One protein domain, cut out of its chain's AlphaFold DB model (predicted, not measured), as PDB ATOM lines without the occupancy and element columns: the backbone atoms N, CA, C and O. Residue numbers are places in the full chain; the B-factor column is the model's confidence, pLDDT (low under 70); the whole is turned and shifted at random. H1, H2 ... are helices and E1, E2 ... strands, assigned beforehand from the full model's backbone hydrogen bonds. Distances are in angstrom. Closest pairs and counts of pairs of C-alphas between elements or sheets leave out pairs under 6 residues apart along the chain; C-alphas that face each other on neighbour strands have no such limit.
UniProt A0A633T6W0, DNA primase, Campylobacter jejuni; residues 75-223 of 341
ATOM      1  N   ASP A  75     306.269 250.187 201.591       90.25
ATOM      2  CA  ASP A  75     306.164 250.306 200.132       90.25
ATOM      3  C   ASP A  75     307.470 250.770 199.480       90.25
ATOM      4  O   ASP A  75     307.547 250.905 198.262       90.25
ATOM      5  N   ARG A  76     308.527 250.963 200.278       92.44
ATOM      6  CA  ARG A  76     309.853 251.264 199.750       92.44
ATOM      7  C   ARG A  76     310.416 250.055 199.016       92.44
ATOM      8  O   ARG A  76     310.310 248.922 199.494       92.44
ATOM      9  N   GLU A  77     311.025 250.319 197.865       89.88
ATOM     10  CA  GLU A  77     311.676 249.301 197.050       89.88
ATOM     11  C   GLU A  77     312.848 248.660 197.806       89.88
ATOM     12  O   GLU A  77     313.657 249.343 198.439       89.88
ATOM     13  N   HIS A  78     312.924 247.332 197.728       92.56
ATOM     14  CA  HIS A  78     314.037 246.555 198.250       92.56
ATOM     15  C   HIS A  78     315.021 246.234 197.124       92.56
ATOM     16  O   HIS A  78     314.655 245.594 196.140       92.56
ATOM     17  N   VAL A  79     316.280 246.635 197.289       93.38
ATOM     18  CA  VAL A  79     317.316 246.501 196.261       93.38
ATOM     19  C   VAL A  79     318.114 245.207 196.452       93.38
ATOM     20  O   VAL A  79     318.890 245.054 197.395       93.38
ATOM     21  N   GLU A  80     317.977 244.273 195.517       92.81
ATOM     22  CA  GLU A  80     318.758 243.031 195.482       92.81
ATOM     23  C   GLU A  80     319.956 243.165 194.534       92.81
ATOM     24  O   GLU A  80     319.797 243.259 193.318       92.81
ATOM     25  N   LEU A  81     321.178 243.157 195.076       93.88
ATOM     26  CA  LEU A  81     322.397 243.198 194.267       93.88
ATOM     27  C   LEU A  81     322.892 241.774 194.022       93.88
ATOM     28  O   LEU A  81     323.401 241.133 194.943       93.88
ATOM     29  N   SER A  82     322.833 241.291 192.784       93.31
ATOM     30  CA  SER A  82     323.383 239.976 192.421       93.31
ATOM     31  C   SER A  82     324.916 239.948 192.450       93.31
ATOM     32  O   SER A  82     325.511 238.959 192.871       93.31
ATOM     33  N   SER A  83     325.576 241.060 192.108       94.81
ATOM     34  CA  SER A  83     327.038 241.189 192.094       94.81
ATOM     35  C   SER A  83     327.512 242.488 192.744       94.81
ATOM     36  O   SER A  83     326.856 243.524 192.640       94.81
ATOM     37  N   LEU A  84     328.674 242.427 193.401       96.25
ATOM     38  CA  LEU A  84     329.355 243.593 193.977       96.25
ATOM     39  C   LEU A  84     330.377 244.219 193.013       96.25
ATOM     40  O   LEU A  84     330.752 245.376 193.191       96.25
ATOM     41  N   GLU A  85     330.795 243.486 191.979       94.88
ATOM     42  CA  GLU A  85     331.887 243.860 191.068       94.88
ATOM     43  C   GLU A  85     331.720 245.248 190.415       94.88
ATOM     44  O   GLU A  85     332.677 246.027 190.416       94.88
ATOM     45  N   PRO A  86     330.527 245.645 189.916       94.88
ATOM     46  CA  PRO A  86     330.350 246.973 189.322       94.88
ATOM     47  C   PRO A  86     330.578 248.122 190.313       94.88
ATOM     48  O   PRO A  86     330.972 249.220 189.913       94.88
ATOM     49  N   TYR A  87     330.329 247.869 191.599       96.00
ATOM     50  CA  TYR A  87     330.441 248.852 192.673       96.00
ATOM     51  C   TYR A  87     331.860 248.918 193.236       96.00
ATOM     52  O   TYR A  87     332.301 250.002 193.612       96.00
ATOM     53  N   LEU A  88     332.603 247.803 193.226       95.62
ATOM     54  CA  LEU A  88     334.027 247.785 193.586       95.62
ATOM     55  C   LEU A  88     334.841 248.695 192.655       95.62
ATOM     56  O   LEU A  88     335.637 249.504 193.118       95.62
ATOM     57  N   LYS A  89     334.549 248.673 191.349       94.44
ATOM     58  CA  LYS A  89     335.192 249.560 190.355       94.44
ATOM     59  C   LYS A  89     334.914 251.047 190.580       94.44
ATOM     60  O   LYS A  89     335.629 251.897 190.057       94.44
ATOM     61  N   GLN A  90     333.864 251.367 191.330       95.31
ATOM     62  CA  GLN A  90     333.435 252.732 191.621       95.31
ATOM     63  C   GLN A  90     333.640 253.096 193.093       95.31
ATOM     64  O   GLN A  90     333.118 254.122 193.527       95.31
ATOM     65  N   TYR A  91     334.397 252.292 193.851       96.69
ATOM     66  CA  TYR A  91     334.535 252.427 195.301       96.69
ATOM     67  C   TYR A  91     334.874 253.851 195.739       96.69
ATOM     68  O   TYR A  91     334.237 254.396 196.642       96.69
ATOM     69  N   GLU A  92     335.800 254.502 195.031       94.69
ATOM     70  CA  GLU A  92     336.234 255.853 195.379       94.69
ATOM     71  C   GLU A  92     335.141 256.922 195.233       94.69
ATOM     72  O   GLU A  92     335.174 257.949 195.909       94.69
ATOM     73  N   ARG A  93     334.122 256.673 194.409       96.31
ATOM     74  CA  ARG A  93     332.981 257.585 194.222       96.31
ATOM     75  C   ARG A  93     331.863 257.353 195.237       96.31
ATOM     76  O   ARG A  93     330.975 258.192 195.364       96.31
ATOM     77  N   LEU A  94     331.884 256.220 195.939       96.94
ATOM     78  CA  LEU A  94     330.873 255.879 196.931       96.94
ATOM     79  C   LEU A  94     331.042 256.733 198.186       96.94
ATOM     80  O   LEU A  94     332.157 257.004 198.639       96.94
ATOM     81  N   ASN A  95     329.919 257.097 198.803       97.00
ATOM     82  CA  ASN A  95     329.946 257.751 200.104       97.00
ATOM     83  C   ASN A  95     330.363 256.766 201.214       97.00
ATOM     84  O   ASN A  95     330.347 255.546 201.046       97.00
ATOM     85  N   LYS A  96     330.693 257.298 202.395       97.12
ATOM     86  CA  LYS A  96     331.206 256.511 203.529       97.12
ATOM     87  C   LYS A  96     330.299 255.335 203.929       97.12
ATOM     88  O   LYS A  96     330.804 254.258 204.235       97.12
ATOM     89  N   ALA A  97     328.978 255.527 203.930       96.50
ATOM     90  CA  ALA A  97     328.029 254.476 204.295       96.50
ATOM     91  C   ALA A  97     327.940 253.386 203.219       96.50
ATOM     92  O   ALA A  97     327.904 252.203 203.549       96.50
ATOM     93  N   GLN A  98     327.964 253.767 201.940       96.94
ATOM     94  CA  GLN A  98     328.004 252.831 200.814       96.94
ATOM     95  C   GLN A  98     329.305 252.017 200.798       96.94
ATOM     96  O   GLN A  98     329.253 250.800 200.639       96.94
ATOM     97  N   ARG A  99     330.457 252.662 201.031       98.25
ATOM     98  CA  ARG A  99     331.766 251.998 201.146       98.25
ATOM     99  C   ARG A  99     331.792 250.955 202.263       98.25
ATOM    100  O   ARG A  99     332.242 249.835 202.035       98.25
ATOM    101  N   LEU A 100     331.273 251.308 203.443       98.44
ATOM    102  CA  LEU A 100     331.157 250.391 204.581       98.44
ATOM    103  C   LEU A 100     330.275 249.186 204.237       98.44
ATOM    104  O   LEU A 100     330.706 248.046 204.408       98.44
ATOM    105  N   LYS A 101     329.076 249.438 203.699       98.00
ATOM    106  CA  LYS A 101     328.144 248.380 203.295       98.00
ATOM    107  C   LYS A 101     328.764 247.434 202.270       98.00
ATOM    108  O   LYS A 101     328.680 246.220 202.432       98.00
ATOM    109  N   LEU A 102     329.428 247.977 201.249       98.31
ATOM    110  CA  LEU A 102     330.069 247.178 200.208       98.31
ATOM    111  C   LEU A 102     331.191 246.298 200.769       98.31
ATOM    112  O   LEU A 102     331.257 245.117 200.437       98.31
ATOM    113  N   LEU A 103     332.039 246.853 201.641       98.62
ATOM    114  CA  LEU A 103     333.150 246.129 202.258       98.62
ATOM    115  C   LEU A 103     332.643 244.980 203.140       98.62
ATOM    116  O   LEU A 103     333.091 243.841 203.006       98.62
ATOM    117  N   TYR A 104     331.663 245.243 204.006       98.69
ATOM    118  CA  TYR A 104     331.076 244.204 204.860       98.69
ATOM    119  C   TYR A 104     330.380 243.118 204.038       98.69
ATOM    120  O   TYR A 104     330.554 241.927 204.300       98.69
ATOM    121  N   SER A 105     329.642 243.507 202.997       98.62
ATOM    122  CA  SER A 105     329.020 242.558 202.077       98.62
ATOM    123  C   SER A 105     330.030 241.739 201.286       98.62
ATOM    124  O   SER A 105     329.755 240.574 201.015       98.62
ATOM    125  N   PHE A 106     331.193 242.298 200.944       98.75
ATOM    126  CA  PHE A 106     332.271 241.552 200.299       98.75
ATOM    127  C   PHE A 106     332.773 240.417 201.200       98.75
ATOM    128  O   PHE A 106     332.812 239.266 200.768       98.75
ATOM    129  N   ILE A 107     333.062 240.722 202.471       98.81
ATOM    130  CA  ILE A 107     333.480 239.728 203.477       98.81
ATOM    131  C   ILE A 107     332.423 238.635 203.626       98.81
ATOM    132  O   ILE A 107     332.736 237.445 203.574       98.81
ATOM    133  N   TYR A 108     331.162 239.035 203.788       98.75
ATOM    134  CA  TYR A 108     330.058 238.100 203.956       98.75
ATOM    135  C   TYR A 108     329.880 237.188 202.740       98.75
ATOM    136  O   TYR A 108     329.847 235.969 202.899       98.75
ATOM    137  N   ARG A 109     329.845 237.739 201.523       98.44
ATOM    138  CA  ARG A 109     329.684 236.929 200.308       98.44
ATOM    139  C   ARG A 109     330.847 235.963 200.110       98.44
ATOM    140  O   ARG A 109     330.595 234.804 199.808       98.44
ATOM    141  N   PHE A 110     332.085 236.392 200.364       98.69
ATOM    142  CA  PHE A 110     333.238 235.487 200.370       98.69
ATOM    143  C   PHE A 110     333.074 234.372 201.416       98.69
ATOM    144  O   PHE A 110     333.283 233.201 201.126       98.69
ATOM    145  N   SER A 111     332.616 234.696 202.628       98.75
ATOM    146  CA  SER A 111     332.421 233.691 203.681       98.75
ATOM    147  C   SER A 111     331.341 232.646 203.369       98.75
ATOM    148  O   SER A 111     331.360 231.564 203.956       98.75
ATOM    149  N   LEU A 112     330.409 232.933 202.454       98.50
ATOM    150  CA  LEU A 112     329.424 231.960 201.974       98.50
ATOM    151  C   LEU A 112     330.018 230.977 200.954       98.50
ATOM    152  O   LEU A 112     329.534 229.851 200.850       98.50
ATOM    153  N   THR A 113     331.068 231.368 200.222       98.12
ATOM    154  CA  THR A 113     331.708 230.513 199.205       98.12
ATOM    155  C   THR A 113     332.694 229.500 199.793       98.12
ATOM    156  O   THR A 113     333.150 228.604 199.087       98.12
ATOM    157  N   THR A 114     333.044 229.624 201.076       98.50
ATOM    158  CA  THR A 114     333.983 228.720 201.760       98.50
ATOM    159  C   THR A 114     333.312 227.404 202.181       98.50
ATOM    160  O   THR A 114     332.095 227.222 202.083       98.50
ATOM    161  N   ASN A 115     334.099 226.461 202.708       98.00
ATOM    162  CA  ASN A 115     333.571 225.188 203.196       98.00
ATOM    163  C   ASN A 115     332.739 225.352 204.485       98.00
ATOM    164  O   ASN A 115     333.271 225.513 205.582       98.00
ATOM    165  N   GLN A 116     331.421 225.191 204.361       97.94
ATOM    166  CA  GLN A 116     330.451 225.390 205.445       97.94
ATOM    167  C   GLN A 116     330.313 224.211 206.432       97.94
ATOM    168  O   GLN A 116     329.503 224.294 207.359       97.94
ATOM    169  N   ALA A 117     331.040 223.100 206.262       97.12
ATOM    170  CA  ALA A 117     330.808 221.869 207.030       97.12
ATOM    171  C   ALA A 117     330.992 222.052 208.547       97.12
ATOM    172  O   ALA A 117     330.128 221.645 209.326       97.12
ATOM    173  N   LYS A 118     332.073 222.724 208.975       96.50
ATOM    174  CA  LYS A 118     332.344 222.983 210.404       96.50
ATOM    175  C   LYS A 118     331.259 223.849 211.045       96.50
ATOM    176  O   LYS A 118     330.790 223.538 212.135       96.50
ATOM    177  N   LYS A 119     330.817 224.891 210.335       97.12
ATOM    178  CA  LYS A 119     329.703 225.755 210.748       97.12
ATOM    179  C   LYS A 119     328.420 224.945 210.943       97.12
ATOM    180  O   LYS A 119     327.796 225.040 211.994       97.12
ATOM    181  N   LYS A 120     328.039 224.125 209.957       97.31
ATOM    182  CA  LYS A 120     326.834 223.280 210.038       97.31
ATOM    183  C   LYS A 120     326.901 222.327 211.236       97.31
ATOM    184  O   LYS A 120     325.954 222.276 212.012       97.31
ATOM    185  N   ALA A 121     328.032 221.647 211.433       97.06
ATOM    186  CA  ALA A 121     328.237 220.761 212.578       97.06
ATOM    187  C   ALA A 121     328.100 221.496 213.922       97.06
ATOM    188  O   ALA A 121     327.446 220.990 214.832       97.06
ATOM    189  N   TYR A 122     328.652 222.708 214.035       97.38
ATOM    190  CA  TYR A 122     328.507 223.539 215.231       97.38
ATOM    191  C   TYR A 122     327.035 223.856 215.548       97.38
ATOM    192  O   TYR A 122     326.597 223.660 216.680       97.38
ATOM    193  N   TYR A 123     326.243 224.298 214.563       97.69
ATOM    194  CA  TYR A 123     324.829 224.616 214.798       97.69
ATOM    195  C   TYR A 123     323.987 223.368 215.122       97.69
ATOM    196  O   TYR A 123     323.135 223.439 216.008       97.69
ATOM    197  N   LEU A 124     324.293 222.209 214.526       97.25
ATOM    198  CA  LEU A 124     323.674 220.932 214.911       97.25
ATOM    199  C   LEU A 124     323.953 220.577 216.379       97.25
ATOM    200  O   LEU A 124     323.037 220.217 217.110       97.25
ATOM    201  N   GLN A 125     325.191 220.752 216.855       96.19
ATOM    202  CA  GLN A 125     325.542 220.529 218.271       96.19
ATOM    203  C   GLN A 125     324.819 221.490 219.234       96.19
ATOM    204  O   GLN A 125     324.655 221.199 220.423       96.19
ATOM    205  N   ARG A 126     324.370 222.645 218.729       96.19
ATOM    206  CA  ARG A 126     323.516 223.597 219.454       96.19
ATOM    207  C   ARG A 126     322.025 223.240 219.371       96.19
ATOM    208  O   ARG A 126     321.212 224.008 219.865       96.19
ATOM    209  N   GLY A 127     321.652 222.103 218.781       96.31
ATOM    210  CA  GLY A 127     320.256 221.681 218.623       96.31
ATOM    211  C   GLY A 127     319.514 222.392 217.486       96.31
ATOM    212  O   GLY A 127     318.296 222.271 217.380       96.31
ATOM    213  N   ILE A 128     320.216 223.142 216.630       97.19
ATOM    214  CA  ILE A 128     319.629 223.809 215.460       97.19
ATOM    215  C   ILE A 128     319.696 222.833 214.279       97.19
ATOM    216  O   ILE A 128     320.632 222.833 213.482       97.19
ATOM    217  N   GLU A 129     318.702 221.953 214.214       94.88
ATOM    218  CA  GLU A 129     318.553 220.878 213.231       94.88
ATOM    219  C   GLU A 129     318.082 221.381 211.862       94.88
ATOM    220  O   GLU A 129     318.446 220.829 210.821       94.88
ATOM    221  N   LYS A 130     317.287 222.459 211.832       92.25
ATOM    222  CA  LYS A 130     316.812 223.058 210.581       92.25
ATOM    223  C   LYS A 130     317.923 223.903 209.960       92.25
ATOM    224  O   LYS A 130     317.967 225.121 210.129       92.25
ATOM    225  N   LEU A 131     318.797 223.254 209.194       92.12
ATOM    226  CA  LEU A 131     319.971 223.904 208.606       92.12
ATOM    227  C   LEU A 131     319.652 225.041 207.625       92.12
ATOM    228  O   LEU A 131     320.493 225.919 207.457       92.12
ATOM    229  N   SER A 132     318.438 225.107 207.065       92.81
ATOM    230  CA  SER A 132     318.011 226.258 206.258       92.81
ATOM    231  C   SER A 132     317.909 227.568 207.041       92.81
ATOM    232  O   SER A 132     317.918 228.640 206.450       92.81
ATOM    233  N   LEU A 133     317.879 227.524 208.380       93.06
ATOM    234  CA  LEU A 133     317.978 228.731 209.212       93.06
ATOM    235  C   LEU A 133     319.401 229.303 209.276       93.06
ATOM    236  O   LEU A 133     319.576 230.443 209.696       93.06
ATOM    237  N   VAL A 134     320.410 228.514 208.894       96.31
ATOM    238  CA  VAL A 134     321.831 228.885 208.979       96.31
ATOM    239  C   VAL A 134     322.539 228.863 207.620       96.31
ATOM    240  O   VAL A 134     323.770 228.939 207.554       96.31
ATOM    241  N   GLU A 135     321.780 228.743 206.530       95.31
ATOM    242  CA  GLU A 135     322.294 228.814 205.156       95.31
ATOM    243  C   GLU A 135     322.879 230.194 204.857       95.31
ATOM    244  O   GLU A 135     324.004 230.271 204.367       95.31
ATOM    245  N   ASP A 136     322.199 231.250 205.306       94.19
ATOM    246  CA  ASP A 136     322.626 232.650 205.174       94.19
ATOM    247  C   ASP A 136     323.701 233.064 206.200       94.19
ATOM    248  O   ASP A 136     323.979 234.244 206.389       94.19
ATOM    249  N   LEU A 137     324.302 232.115 206.921       98.25
ATOM    250  CA  LEU A 137     325.455 232.387 207.782       98.25
ATOM    251  C   LEU A 137     326.723 231.971 207.048       98.25
ATOM    252  O   LEU A 137     326.771 230.887 206.474       98.25
ATOM    253  N   GLY A 138     327.769 232.782 207.089       98.44
ATOM    254  CA  GLY A 138     329.050 232.439 206.479       98.44
ATOM    255  C   GLY A 138     329.967 231.641 207.398       98.44
ATOM    256  O   GLY A 138     329.703 231.481 208.592       98.44
ATOM    257  N   PHE A 139     331.090 231.181 206.855       98.62
ATOM    258  CA  PHE A 139     332.172 230.583 207.629       98.62
ATOM    259  C   PHE A 139     333.534 231.056 207.125       98.62
ATOM    260  O   PHE A 139     333.737 231.245 205.928       98.62
ATOM    261  N   LEU A 140     334.477 231.237 208.044       98.56
ATOM    262  CA  LEU A 140     335.852 231.603 207.733       98.56
ATOM    263  C   LEU A 140     336.817 230.789 208.604       98.56
ATOM    264  O   LEU A 140     336.897 230.982 209.823       98.56
ATOM    265  N   SER A 141     337.564 229.877 207.983       97.62
ATOM    266  CA  SER A 141     338.699 229.205 208.622       97.62
ATOM    267  C   SER A 141     339.934 230.107 208.665       97.62
ATOM    268  O   SER A 141     339.957 231.194 208.087       97.62
ATOM    269  N   TYR A 142     340.999 229.644 209.322       95.81
ATOM    270  CA  TYR A 142     342.294 230.330 209.274       95.81
ATOM    271  C   TYR A 142     342.777 230.577 207.835       95.81
ATOM    272  O   TYR A 142     343.171 231.692 207.501       95.81
ATOM    273  N   LYS A 143     342.703 229.553 206.971       97.44
ATOM    274  CA  LYS A 143     343.144 229.646 205.570       97.44
ATOM    275  C   LYS A 143     342.304 230.661 204.794       97.44
ATOM    276  O   LYS A 143     342.869 231.508 204.111       97.44
ATOM    277  N   ASP A 144     340.983 230.602 204.957       98.31
ATOM    278  CA  ASP A 144     340.056 231.505 204.266       98.31
ATOM    279  C   ASP A 144     340.303 232.962 204.667       98.31
ATOM    280  O   ASP A 144     340.240 233.850 203.827       98.31
ATOM    281  N   ILE A 145     340.640 233.224 205.937       97.81
ATOM    282  CA  ILE A 145     340.963 234.582 206.397       97.81
ATOM    283  C   ILE A 145     342.257 235.092 205.756       97.81
ATOM    284  O   ILE A 145     342.312 236.258 205.384       97.81
ATOM    285  N   LYS A 146     343.277 234.246 205.568       97.44
ATOM    286  CA  LYS A 146     344.520 234.654 204.883       97.44
ATOM    287  C   LYS A 146     344.306 234.987 203.410       97.44
ATOM    288  O   LYS A 146     344.878 235.950 202.896       97.44
ATOM    289  N   GLU A 147     343.441 234.235 202.745       98.19
ATOM    290  CA  GLU A 147     343.009 234.559 201.387       98.19
ATOM    291  C   GLU A 147     342.187 235.856 201.355       98.19
ATOM    292  O   GLU A 147     342.471 236.758 200.564       98.19
ATOM    293  N   LEU A 148     341.230 235.997 202.276       98.38
ATOM    294  CA  LEU A 148     340.395 237.185 202.405       98.38
ATOM    295  C   LEU A 148     341.220 238.446 202.681       98.38
ATOM    296  O   LEU A 148     340.946 239.468 202.070       98.38
ATOM    297  N   GLU A 149     342.238 238.398 203.547       98.06
ATOM    298  CA  GLU A 149     343.151 239.526 203.798       98.06
ATOM    299  C   GLU A 149     343.781 240.033 202.492       98.06
ATOM    300  O   GLU A 149     343.779 241.238 202.227       98.06
ATOM    301  N   SER A 150     344.243 239.111 201.643       97.38
ATOM    302  CA  SER A 150     344.848 239.435 200.347       97.38
ATOM    303  C   SER A 150     343.832 240.066 199.389       97.38
ATOM    304  O   SER A 150     344.124 241.061 198.722       97.38
ATOM    305  N   LEU A 151     342.612 239.524 199.343       97.94
ATOM    306  CA  LEU A 151     341.523 240.073 198.533       97.94
ATOM    307  C   LEU A 151     341.062 241.445 199.037       97.94
ATOM    308  O   LEU A 151     340.761 242.321 198.229       97.94
ATOM    309  N   LEU A 152     341.019 241.648 200.351       98.19
ATOM    310  CA  LEU A 152     340.627 242.915 200.955       98.19
ATOM    311  C   LEU A 152     341.628 244.016 200.608       98.19
ATOM    312  O   LEU A 152     341.213 245.065 200.129       98.19
ATOM    313  N   LEU A 153     342.929 243.756 200.769       97.62
ATOM    314  CA  LEU A 153     343.989 244.707 200.414       97.62
ATOM    315  C   LEU A 153     344.023 245.030 198.913       97.62
ATOM    316  O   LEU A 153     344.395 246.135 198.529       97.62
ATOM    317  N   LYS A 154     343.606 244.089 198.058       96.81
ATOM    318  CA  LYS A 154     343.493 244.315 196.612       96.81
ATOM    319  C   LYS A 154     342.317 245.223 196.236       96.81
ATOM    320  O   LYS A 154     342.417 245.959 195.260       96.81
ATOM    321  N   ASN A 155     341.196 245.123 196.951       97.00
ATOM    322  CA  ASN A 155     339.934 245.759 196.557       97.00
ATOM    323  C   ASN A 155     339.584 247.014 197.367       97.00
ATOM    324  O   ASN A 155     338.743 247.794 196.923       97.00
ATOM    325  N   PHE A 156     340.185 247.208 198.542       97.88
ATOM    326  CA  PHE A 156     339.831 248.286 199.459       97.88
ATOM    327  C   PHE A 156     341.075 249.007 199.990       97.88
ATOM    328  O   PHE A 156     342.059 248.352 200.343       97.88
ATOM    329  N   PRO A 157     341.026 250.343 200.136       97.12
ATOM    330  CA  PRO A 157     342.079 251.093 200.802       97.12
ATOM    331  C   PRO A 157     342.280 250.617 202.243       97.12
ATOM    332  O   PRO A 157     341.322 250.419 202.998       97.12
ATOM    333  N   LEU A 158     343.542 250.515 202.662       96.75
ATOM    334  CA  LEU A 158     343.912 250.127 204.023       96.75
ATOM    335  C   LEU A 158     343.279 251.028 205.096       96.75
ATOM    336  O   LEU A 158     342.903 250.550 206.169       96.75
ATOM    337  N   GLU A 159     343.130 252.323 204.812       96.12
ATOM    338  CA  GLU A 159     342.472 253.257 205.726       96.12
ATOM    339  C   GLU A 159     341.023 252.858 206.011       96.12
ATOM    340  O   GLU A 159     340.618 252.844 207.174       96.12
ATOM    341  N   ASP A 160     340.259 252.475 204.985       97.75
ATOM    342  CA  ASP A 160     338.865 252.055 205.142       97.75
ATOM    343  C   ASP A 160     338.777 250.690 205.848       97.75
ATOM    344  O   ASP A 160     337.935 250.517 206.732       97.75
ATOM    345  N   LEU A 161     339.711 249.763 205.590       98.12
ATOM    346  CA  LEU A 161     339.806 248.492 206.327       98.12
ATOM    347  C   LEU A 161     340.019 248.698 207.835       98.12
ATOM    348  O   LEU A 161     339.403 248.005 208.650       98.12
ATOM    349  N   ARG A 162     340.850 249.667 208.232       96.12
ATOM    350  CA  ARG A 162     341.072 250.021 209.648       96.12
ATOM    351  C   ARG A 162     339.897 250.801 210.232       96.12
ATOM    352  O   ARG A 162     339.427 250.505 211.331       96.12
ATOM    353  N   LYS A 163     339.399 251.792 209.495       95.88
ATOM    354  CA  LYS A 163     338.300 252.677 209.907       95.88
ATOM    355  C   LYS A 163     337.000 251.916 210.119       95.88
ATOM    356  O   LYS A 163     336.285 252.195 211.080       95.88
ATOM    357  N   PHE A 164     336.724 250.933 209.266       97.38
ATOM    358  CA  PHE A 164     335.575 250.036 209.386       97.38
ATOM    359  C   PHE A 164     335.870 248.821 210.273       97.38
ATOM    360  O   PHE A 164     335.106 247.864 210.298       97.38
ATOM    361  N   LYS A 165     336.958 248.881 211.055       96.88
ATOM    362  CA  LYS A 165     337.318 247.910 212.092       96.88
ATOM    363  C   LYS A 165     337.518 246.491 211.562       96.88
ATOM    364  O   LYS A 165     337.374 245.551 212.326       96.88
ATOM    365  N   VAL A 166     337.836 246.294 210.291       97.50
ATOM    366  CA  VAL A 166     338.129 244.953 209.766       97.50
ATOM    367  C   VAL A 166     339.565 244.568 210.105       97.50
ATOM    368  O   VAL A 166     339.820 243.466 210.597       97.50
ATOM    369  N   PHE A 167     340.495 245.503 209.911       97.44
ATOM    370  CA  PHE A 167     341.903 245.337 210.261       97.44
ATOM    371  C   PHE A 167     342.248 246.007 211.588       97.44
ATOM    372  O   PHE A 167     341.582 246.946 212.037       97.44
ATOM    373  N   HIS A 168     343.309 245.512 212.223       93.69
ATOM    374  CA  HIS A 168     343.854 246.108 213.436       93.69
ATOM    375  C   HIS A 168     344.329 247.544 213.152       93.69
ATOM    376  O   HIS A 168     344.847 247.847 212.079       93.69
ATOM    377  N   LYS A 169     344.199 248.444 214.133       89.12
ATOM    378  CA  LYS A 169     344.533 249.872 213.953       89.12
ATOM    379  C   LYS A 169     345.983 250.106 213.520       89.12
ATOM    380  O   LYS A 169     346.255 251.024 212.760       89.12
ATOM    381  N   GLU A 170     346.884 249.256 213.999       88.62
ATOM    382  CA  GLU A 170     348.334 249.380 213.802       88.62
ATOM    383  C   GLU A 170     348.926 248.286 212.904       88.62
ATOM    384  O   GLU A 170     350.089 248.366 212.533       88.62
ATOM    385  N   LYS A 171     348.154 247.244 212.564       89.38
ATOM    386  CA  LYS A 171     348.651 246.106 211.772       89.38
ATOM    387  C   LYS A 171     347.805 245.947 210.520       89.38
ATOM    388  O   LYS A 171     346.590 246.103 210.568       89.38
ATOM    389  N   GLU A 172     348.437 245.615 209.404       91.38
ATOM    390  CA  GLU A 172     347.755 245.313 208.137       91.38
ATOM    391  C   GLU A 172     347.235 243.873 208.131       91.38
ATOM    392  O   GLU A 172     347.592 243.059 207.290       91.38
ATOM    393  N   ALA A 173     346.452 243.535 209.153       93.56
ATOM    394  CA  ALA A 173     345.972 242.185 209.374       93.56
ATOM    395  C   ALA A 173     344.594 242.188 210.029       93.56
ATOM    396  O   ALA A 173     344.219 243.121 210.752       93.56
ATOM    397  N   TRP A 174     343.878 241.095 209.800       94.38
ATOM    398  CA  TRP A 174     342.614 240.750 210.422       94.38
ATOM    399  C   TRP A 174     342.696 240.873 211.945       94.38
ATOM    400  O   TRP A 174     343.629 240.385 212.586       94.38
ATOM    401  N   ASN A 175     341.704 241.540 212.529       90.44
ATOM    402  CA  ASN A 175     341.706 241.915 213.943       90.44
ATOM    403  C   ASN A 175     341.020 240.892 214.871       90.44
ATOM    404  O   ASN A 175     340.868 241.148 216.066       90.44
ATOM    405  N   TYR A 176     340.535 239.769 214.333       94.44
ATOM    406  CA  TYR A 176     339.601 238.884 215.037       94.44
ATOM    407  C   TYR A 176     340.043 237.422 215.052       94.44
ATOM    408  O   TYR A 176     341.041 237.039 214.447       94.44
ATOM    409  N   ALA A 177     339.275 236.597 215.765       92.44
ATOM    410  CA  ALA A 177     339.493 235.160 215.827       92.44
ATOM    411  C   ALA A 177     339.354 234.489 214.448       92.44
ATOM    412  O   ALA A 177     338.733 235.024 213.523       92.44
ATOM    413  N   PHE A 178     339.899 233.278 214.355       93.81
ATOM    414  CA  PHE A 178     339.762 232.381 213.209       93.81
ATOM    415  C   PHE A 178     338.769 231.259 213.515       93.81
ATOM    416  O   PHE A 178     338.392 231.067 214.671       93.81
ATOM    417  N   ASN A 179     338.381 230.492 212.489       96.06
ATOM    418  CA  ASN A 179     337.354 229.449 212.597       96.06
ATOM    419  C   ASN A 179     336.062 230.037 213.173       96.06
ATOM    420  O   ASN A 179     335.580 229.646 214.239       96.06
ATOM    421  N   VAL A 180     335.536 231.025 212.456       97.81
ATOM    422  CA  VAL A 180     334.397 231.833 212.878       97.81
ATOM    423  C   VAL A 180     333.225 231.643 211.928       97.81
ATOM    424  O   VAL A 180     333.400 231.587 210.711       97.81
ATOM    425  N   ALA A 181     332.019 231.558 212.482       98.44
ATOM    426  CA  ALA A 181     330.807 231.795 211.713       98.44
ATOM    427  C   ALA A 181     330.622 233.309 211.527       98.44
ATOM    428  O   ALA A 181     330.889 234.085 212.451       98.44
ATOM    429  N   VAL A 182     330.168 233.717 210.342       98.62
ATOM    430  CA  VAL A 182     329.876 235.114 209.990       98.62
ATOM    431  C   VAL A 182     328.365 235.315 210.025       98.62
ATOM    432  O   VAL A 182     327.637 234.702 209.245       98.62
ATOM    433  N   ILE A 183     327.894 236.151 210.947       98.31
ATOM    434  CA  ILE A 183     326.473 236.374 211.218       98.31
ATOM    435  C   ILE A 183     326.102 237.744 210.639       98.31
ATOM    436  O   ILE A 183     326.581 238.749 211.158       98.31
ATOM    437  N   PRO A 184     325.302 237.828 209.564       98.00
ATOM    438  CA  PRO A 184     325.050 239.093 208.882       98.00
ATOM    439  C   PRO A 184     323.987 239.947 209.586       98.00
ATOM    440  O   PRO A 184     322.972 239.445 210.074       98.00
ATOM    441  N   ASN A 185     324.174 241.267 209.535       97.50
ATOM    442  CA  ASN A 185     323.153 242.261 209.853       97.50
ATOM    443  C   ASN A 185     322.833 243.039 208.575       97.50
ATOM    444  O   ASN A 185     323.578 243.939 208.174       97.50
ATOM    445  N   PHE A 186     321.747 242.659 207.907       97.12
ATOM    446  CA  PHE A 186     321.365 243.262 206.636       97.12
ATOM    447  C   PHE A 186     320.886 244.700 206.809       97.12
ATOM    448  O   PHE A 186     320.398 245.102 207.861       97.12
ATOM    449  N   ASP A 187     321.060 245.486 205.761       95.94
ATOM    450  CA  ASP A 187     320.312 246.709 205.548       95.94
ATOM    451  C   ASP A 187     318.832 246.385 205.328       95.94
ATOM    452  O   ASP A 187     318.478 245.327 204.813       95.94
ATOM    453  N   LEU A 188     317.944 247.299 205.721       95.25
ATOM    454  CA  LEU A 188     316.515 247.009 205.641       95.25
ATOM    455  C   LEU A 188     315.981 247.066 204.215       95.25
ATOM    456  O   LEU A 188     314.959 246.455 203.960       95.25
ATOM    457  N   TYR A 189     316.612 247.802 203.302       95.81
ATOM    458  CA  TYR A 189     316.100 247.993 201.941       95.81
ATOM    459  C   TYR A 189     317.098 247.527 200.882       95.81
ATOM    460  O   TYR A 189     316.984 247.900 199.717       95.81
ATOM    461  N   SER A 190     318.085 246.722 201.273       95.62
ATOM    462  CA  SER A 190     318.983 246.054 200.342       95.62
ATOM    463  C   SER A 190     319.593 244.794 200.944       95.62
ATOM    464  O   SER A 190     319.709 244.666 202.159       95.62
ATOM    465  N   ASN A 191     320.102 243.902 200.097       95.81
ATOM    466  CA  ASN A 191     320.857 242.722 200.541       95.81
ATOM    467  C   ASN A 191     322.320 243.027 200.945       95.81
ATOM    468  O   ASN A 191     323.173 242.132 200.971       95.81
ATOM    469  N   LEU A 192     322.630 244.294 201.237       97.69
ATOM    470  CA  LEU A 192     323.929 244.724 201.742       97.69
ATOM    471  C   LEU A 192     323.965 244.703 203.272       97.69
ATOM    472  O   LEU A 192     322.930 244.665 203.924       97.69
ATOM    473  N   LEU A 193     325.159 244.722 203.865       98.06
ATOM    474  CA  LEU A 193     325.333 244.578 205.311       98.06
ATOM    475  C   LEU A 193     325.581 245.929 205.981       98.06
ATOM    476  O   LEU A 193     326.453 246.683 205.566       98.06
ATOM    477  N   THR A 194     324.870 246.212 207.069       96.06
ATOM    478  CA  THR A 194     325.147 247.355 207.965       96.06
ATOM    479  C   THR A 194     326.148 246.993 209.066       96.06
ATOM    480  O   THR A 194     326.816 247.858 209.635       96.06
ATOM    481  N   GLY A 195     326.293 245.696 209.325       96.88
ATOM    482  CA  GLY A 195     327.231 245.100 210.262       96.88
ATOM    483  C   GLY A 195     327.262 243.586 210.097       96.88
ATOM    484  O   GLY A 195     326.543 243.018 209.269       96.88
ATOM    485  N   PHE A 196     328.107 242.939 210.882       97.69
ATOM    486  CA  PHE A 196     328.097 241.492 211.059       97.69
ATOM    487  C   PHE A 196     328.744 241.132 212.390       97.69
ATOM    488  O   PHE A 196     329.509 241.919 212.954       97.69
ATOM    489  N   SER A 197     328.490 239.922 212.865       97.19
ATOM    490  CA  SER A 197     329.156 239.356 214.032       97.19
ATOM    491  C   SER A 197     330.037 238.183 213.627       97.19
ATOM    492  O   SER A 197     329.742 237.455 212.678       97.19
ATOM    493  N   LEU A 198     331.131 237.990 214.358       97.69
ATOM    494  CA  LEU A 198     332.003 236.828 214.231       97.69
ATOM    495  C   LEU A 198     331.847 235.966 215.472       97.69
ATOM    496  O   LEU A 198     332.227 236.381 216.567       97.69
ATOM    497  N   ARG A 199     331.295 234.767 215.292       97.12
ATOM    498  CA  ARG A 199     331.137 233.770 216.350       97.12
ATOM    499  C   ARG A 199     332.252 232.747 216.239       97.12
ATOM    500  O   ARG A 199     332.281 231.988 215.275       97.12
ATOM    501  N   ALA A 200     333.137 232.687 217.228       96.44
ATOM    502  CA  ALA A 200     334.086 231.586 217.337       96.44
ATOM    503  C   ALA A 200     333.312 230.276 217.538       96.44
ATOM    504  O   ALA A 200     332.509 230.160 218.468       96.44
ATOM    505  N   ILE A 201     333.531 229.310 216.642       94.75
ATOM    506  CA  ILE A 201     332.899 227.982 216.721       94.75
ATOM    507  C   ILE A 201     333.856 226.908 217.247       94.75
ATOM    508  O   ILE A 201     333.454 225.769 217.463       94.75
ATOM    509  N   ASP A 202     335.123 227.268 217.445       88.25
ATOM    510  CA  ASP A 202     336.132 226.414 218.057       88.25
ATOM    511  C   ASP A 202     335.956 226.401 219.581       88.25
ATOM    512  O   ASP A 202     336.025 227.443 220.235       88.25
ATOM    513  N   SER A 203     335.736 225.218 220.155       83.81
ATOM    514  CA  SER A 203     335.549 225.041 221.599       83.81
ATOM    515  C   SER A 203     336.815 225.321 222.413       83.81
ATOM    516  O   SER A 203     336.723 225.575 223.613       83.81
ATOM    517  N   THR A 204     337.991 225.300 221.780       87.75
ATOM    518  CA  THR A 204     339.275 225.591 222.434       87.75
ATOM    519  C   THR A 204     339.550 227.089 222.557       87.75
ATOM    520  O   THR A 204     340.417 227.502 223.332       87.75
ATOM    521  N   TYR A 205     338.803 227.924 221.829       90.25
ATOM    522  CA  TYR A 205     338.977 229.368 221.848       90.25
ATOM    523  C   TYR A 205     338.480 229.966 223.174       90.25
ATOM    524  O   TYR A 205     337.295 229.932 223.497       90.25
ATOM    525  N   LYS A 206     339.407 230.550 223.942       88.88
ATOM    526  CA  LYS A 206     339.140 231.135 225.272       88.88
ATOM    527  C   LYS A 206     338.809 232.632 225.252       88.88
ATOM    528  O   LYS A 206     338.624 233.227 226.309       88.88
ATOM    529  N   GLY A 207     338.798 233.256 224.073       89.94
ATOM    530  CA  GLY A 207     338.492 234.677 223.933       89.94
ATOM    531  C   GLY A 207     336.990 234.967 223.941       89.94
ATOM    532  O   GLY A 207     336.156 234.124 224.272       89.94
ATOM    533  N   VAL A 208     336.634 236.186 223.533       88.94
ATOM    534  CA  VAL A 208     335.233 236.608 223.409       88.94
ATOM    535  C   VAL A 208     334.528 235.755 222.355       88.94
ATOM    536  O   VAL A 208     334.888 235.814 221.182       88.94
ATOM    537  N   LYS A 209     333.518 234.981 222.771       91.31
ATOM    538  CA  LYS A 209     332.807 234.025 221.903       91.31
ATOM    539  C   LYS A 209     332.243 234.678 220.643       91.31
ATOM    540  O   LYS A 209     332.283 234.069 219.581       91.31
ATOM    541  N   GLU A 210     331.719 235.893 220.764       93.75
ATOM    542  CA  GLU A 210     331.083 236.614 219.668       93.75
ATOM    543  C   GLU A 210     331.455 238.090 219.691       93.75
ATOM    544  O   GLU A 210     331.338 238.749 220.723       93.75
ATOM    545  N   VAL A 211     331.908 238.608 218.553       94.00
ATOM    546  CA  VAL A 211     332.310 240.009 218.412       94.00
ATOM    547  C   VAL A 211     331.467 240.662 217.328       94.00
ATOM    548  O   VAL A 211     331.411 240.156 216.212       94.00
ATOM    549  N   ASN A 212     330.841 241.795 217.649       93.94
ATOM    550  CA  ASN A 212     330.045 242.578 216.705       93.94
ATOM    551  C   ASN A 212     330.927 243.608 215.983       93.94
ATOM    552  O   ASN A 212     331.523 244.479 216.625       93.94
ATOM    553  N   ILE A 213     330.962 243.559 214.653       95.44
ATOM    554  CA  ILE A 213     331.675 244.504 213.792       95.44
ATOM    555  C   ILE A 213     330.662 245.452 213.154       95.44
ATOM    556  O   ILE A 213     329.826 245.074 212.336       95.44
ATOM    557  N   ASN A 214     330.726 246.718 213.560       94.00
ATOM    558  CA  ASN A 214     329.879 247.788 213.044       94.00
ATOM    559  C   ASN A 214     330.503 249.166 213.271       94.00
ATOM    560  O   ASN A 214     331.375 249.359 214.132       94.00
ATOM    561  N   CYS A 215     329.991 250.139 212.522       94.38
ATOM    562  CA  CYS A 215     330.263 251.556 212.718       94.38
ATOM    563  C   CYS A 215     328.933 252.309 212.801       94.38
ATOM    564  O   CYS A 215     328.500 252.928 211.831       94.38
ATOM    565  N   ASN A 216     328.285 252.235 213.967       88.81
ATOM    566  CA  ASN A 216     326.988 252.873 214.230       88.81
ATOM    567  C   ASN A 216     326.969 254.394 213.996       88.81
ATOM    568  O   ASN A 216     325.905 254.972 213.813       88.81
ATOM    569  N   ASP A 217     328.130 255.052 214.008       88.31
ATOM    570  CA  ASP A 217     328.288 256.466 213.660       88.31
ATOM    571  C   ASP A 217     328.181 256.742 212.149       88.31
ATOM    572  O   ASP A 217     327.974 257.887 211.754       88.31
ATOM    573  N   ILE A 218     328.340 255.711 211.316       91.75
ATOM    574  CA  ILE A 218     328.263 255.770 209.850       91.75
ATOM    575  C   ILE A 218     326.927 255.210 209.372       91.75
ATOM    576  O   ILE A 218     326.244 255.828 208.561       91.75
ATOM    577  N   CYS A 219     326.588 254.013 209.843       90.00
ATOM    578  CA  CYS A 219     325.375 253.305 209.476       90.00
ATOM    579  C   CYS A 219     324.869 252.540 210.706       90.00
ATOM    580  O   CYS A 219     325.638 251.751 211.264       90.00
ATOM    581  N   PRO A 220     323.623 252.771 211.158       89.75
ATOM    582  CA  PRO A 220     323.051 252.013 212.262       89.75
ATOM    583  C   PRO A 220     323.031 250.517 211.939       89.75
ATOM    584  O   PRO A 220     322.509 250.116 210.900       89.75
ATOM    585  N   ILE A 221     323.587 249.697 212.832       91.94
ATOM    586  CA  ILE A 221     323.453 248.243 212.738       91.94
ATOM    587  C   ILE A 221     321.993 247.845 212.980       91.94
ATOM    588  O   ILE A 221     321.365 248.301 213.939       91.94
ATOM    589  N   LEU A 222     321.460 246.974 212.127       94.38
ATOM    590  CA  LEU A 222     320.155 246.352 212.346       94.38
ATOM    591  C   LEU A 222     320.296 245.012 213.084       94.38
ATOM    592  O   LEU A 222     321.353 244.386 213.019       94.38
ATOM    593  N   PRO A 223     319.264 244.533 213.796       95.62
ATOM    594  CA  PRO A 223     319.301 243.241 214.472       95.62
ATOM    595  C   PRO A 223     319.554 242.095 213.496       95.62
ATOM    596  O   PRO A 223     319.080 242.108 212.359       95.62
TER     597      PRO A 223
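AT A GLANCE: This is residues 75 to 223 of the 341 residues of the protein "DNA primase" of Campylobacter jejuni (UniProt A0A633T6W0). A strongly twisted sheet of four strands has the long helix H2 running slantwise over one face and the shorter H3 over E1 and E2 on the opposite face. H4 runs near H2, and the short helices H1 and H5 are also near H2. The sheet's order is E1 E2 E3 E4, all antiparallel. The printed part has 149 residues, with five named helices and four named strands in the order H1 H2 H3 E1 H4 H5 E2 E3 E4, a mixed class. It is compact, with a radius of gyration of the C-alphas of 15.2 A and spans of 44 by 44 by 26 A.

HOW THE PARTS SIT: Look first at E2, residues 180 to 187, and E3, residues 190 to 200, a hairpin of inner strands; N 183 and O 197 are within hydrogen-bond range at 2.8 A. E3 bends by 65 degrees at residue 194. Beside it is edge strand E4, residues 210 to 214, with N 198 and O 211 within range at 2.9 A; E3 and E4 form a hairpin too. E2 E3 E4 make a meander, each strand the antiparallel neighbour of the one before. The other edge strand is E1, residues 138 to 140; N 138 and O 182 are 2.9 A apart, within range. H2, residues 96 to 113, is on the sheet at a height of 7.3 A, slantwise to the strands at 40 degrees to E2 on the local plane; its closest C-alphas to E3 are Lys 101 and Leu 193, 5.1 A. On the opposite face find H3, residues 117 to 125, at a height of 10.7 A and across the strands at 73 degrees to E2 on the local plane; the closest C-alphas to E2 are Lys 119 and Ala 181, 6.2 A. H4, residues 142 to 155, only grazes the sheet with residues 142 to 148. It only just touches H2, with 3 pairs of C-alphas within 8 A, the closest Ile 107 and Leu 148 at 7.4 A; the tilt of 37 degrees is only just steep, opposite ways. H2 touches H4 with its residues 107 to 111 alone, and H4 touches H2 with its residues 144 to 148 alone. H5, residues 158 to 163, is close but not clearly touching H2: the closest C-alphas are Leu 100 and Asp 160, 7.9 A. H1, residues 85 to 88, is likewise close but not clearly touching H2, with the C-alphas of Tyr 87 and Leu 102 closest at 7.7 A. In H2, H3, H4 and H5 every O i to N i+4 pair is within hydrogen-bond range; H1 is too short for one.

IN THESE COORDINATES: Find C-alpha 85 at (331.887, 243.860, 191.068), where H1 begins. H2 starts at C-alpha 96, (331.206, 256.511, 203.529), and runs 26.4 A to C-alpha 113. H3 is 12.5 A long, E1 7.0 A, H4 20.1 A and H5 8.5 A. E2 runs 21.8 A, E3 26.9 A and E4 13.0 A, ending at C-alpha 214, (329.879, 247.788, 213.044).

THE WHOLE: The C-alphas farthest apart are those of Asp 75 and Thr 204, 47.0 A. The printed part has no cut. The long links are H3 to E1, residues 126 to 137, and H5 to E2, residues 164 to 179. The mean pLDDT of the printed part is 95.5, and no printed residue is under 70.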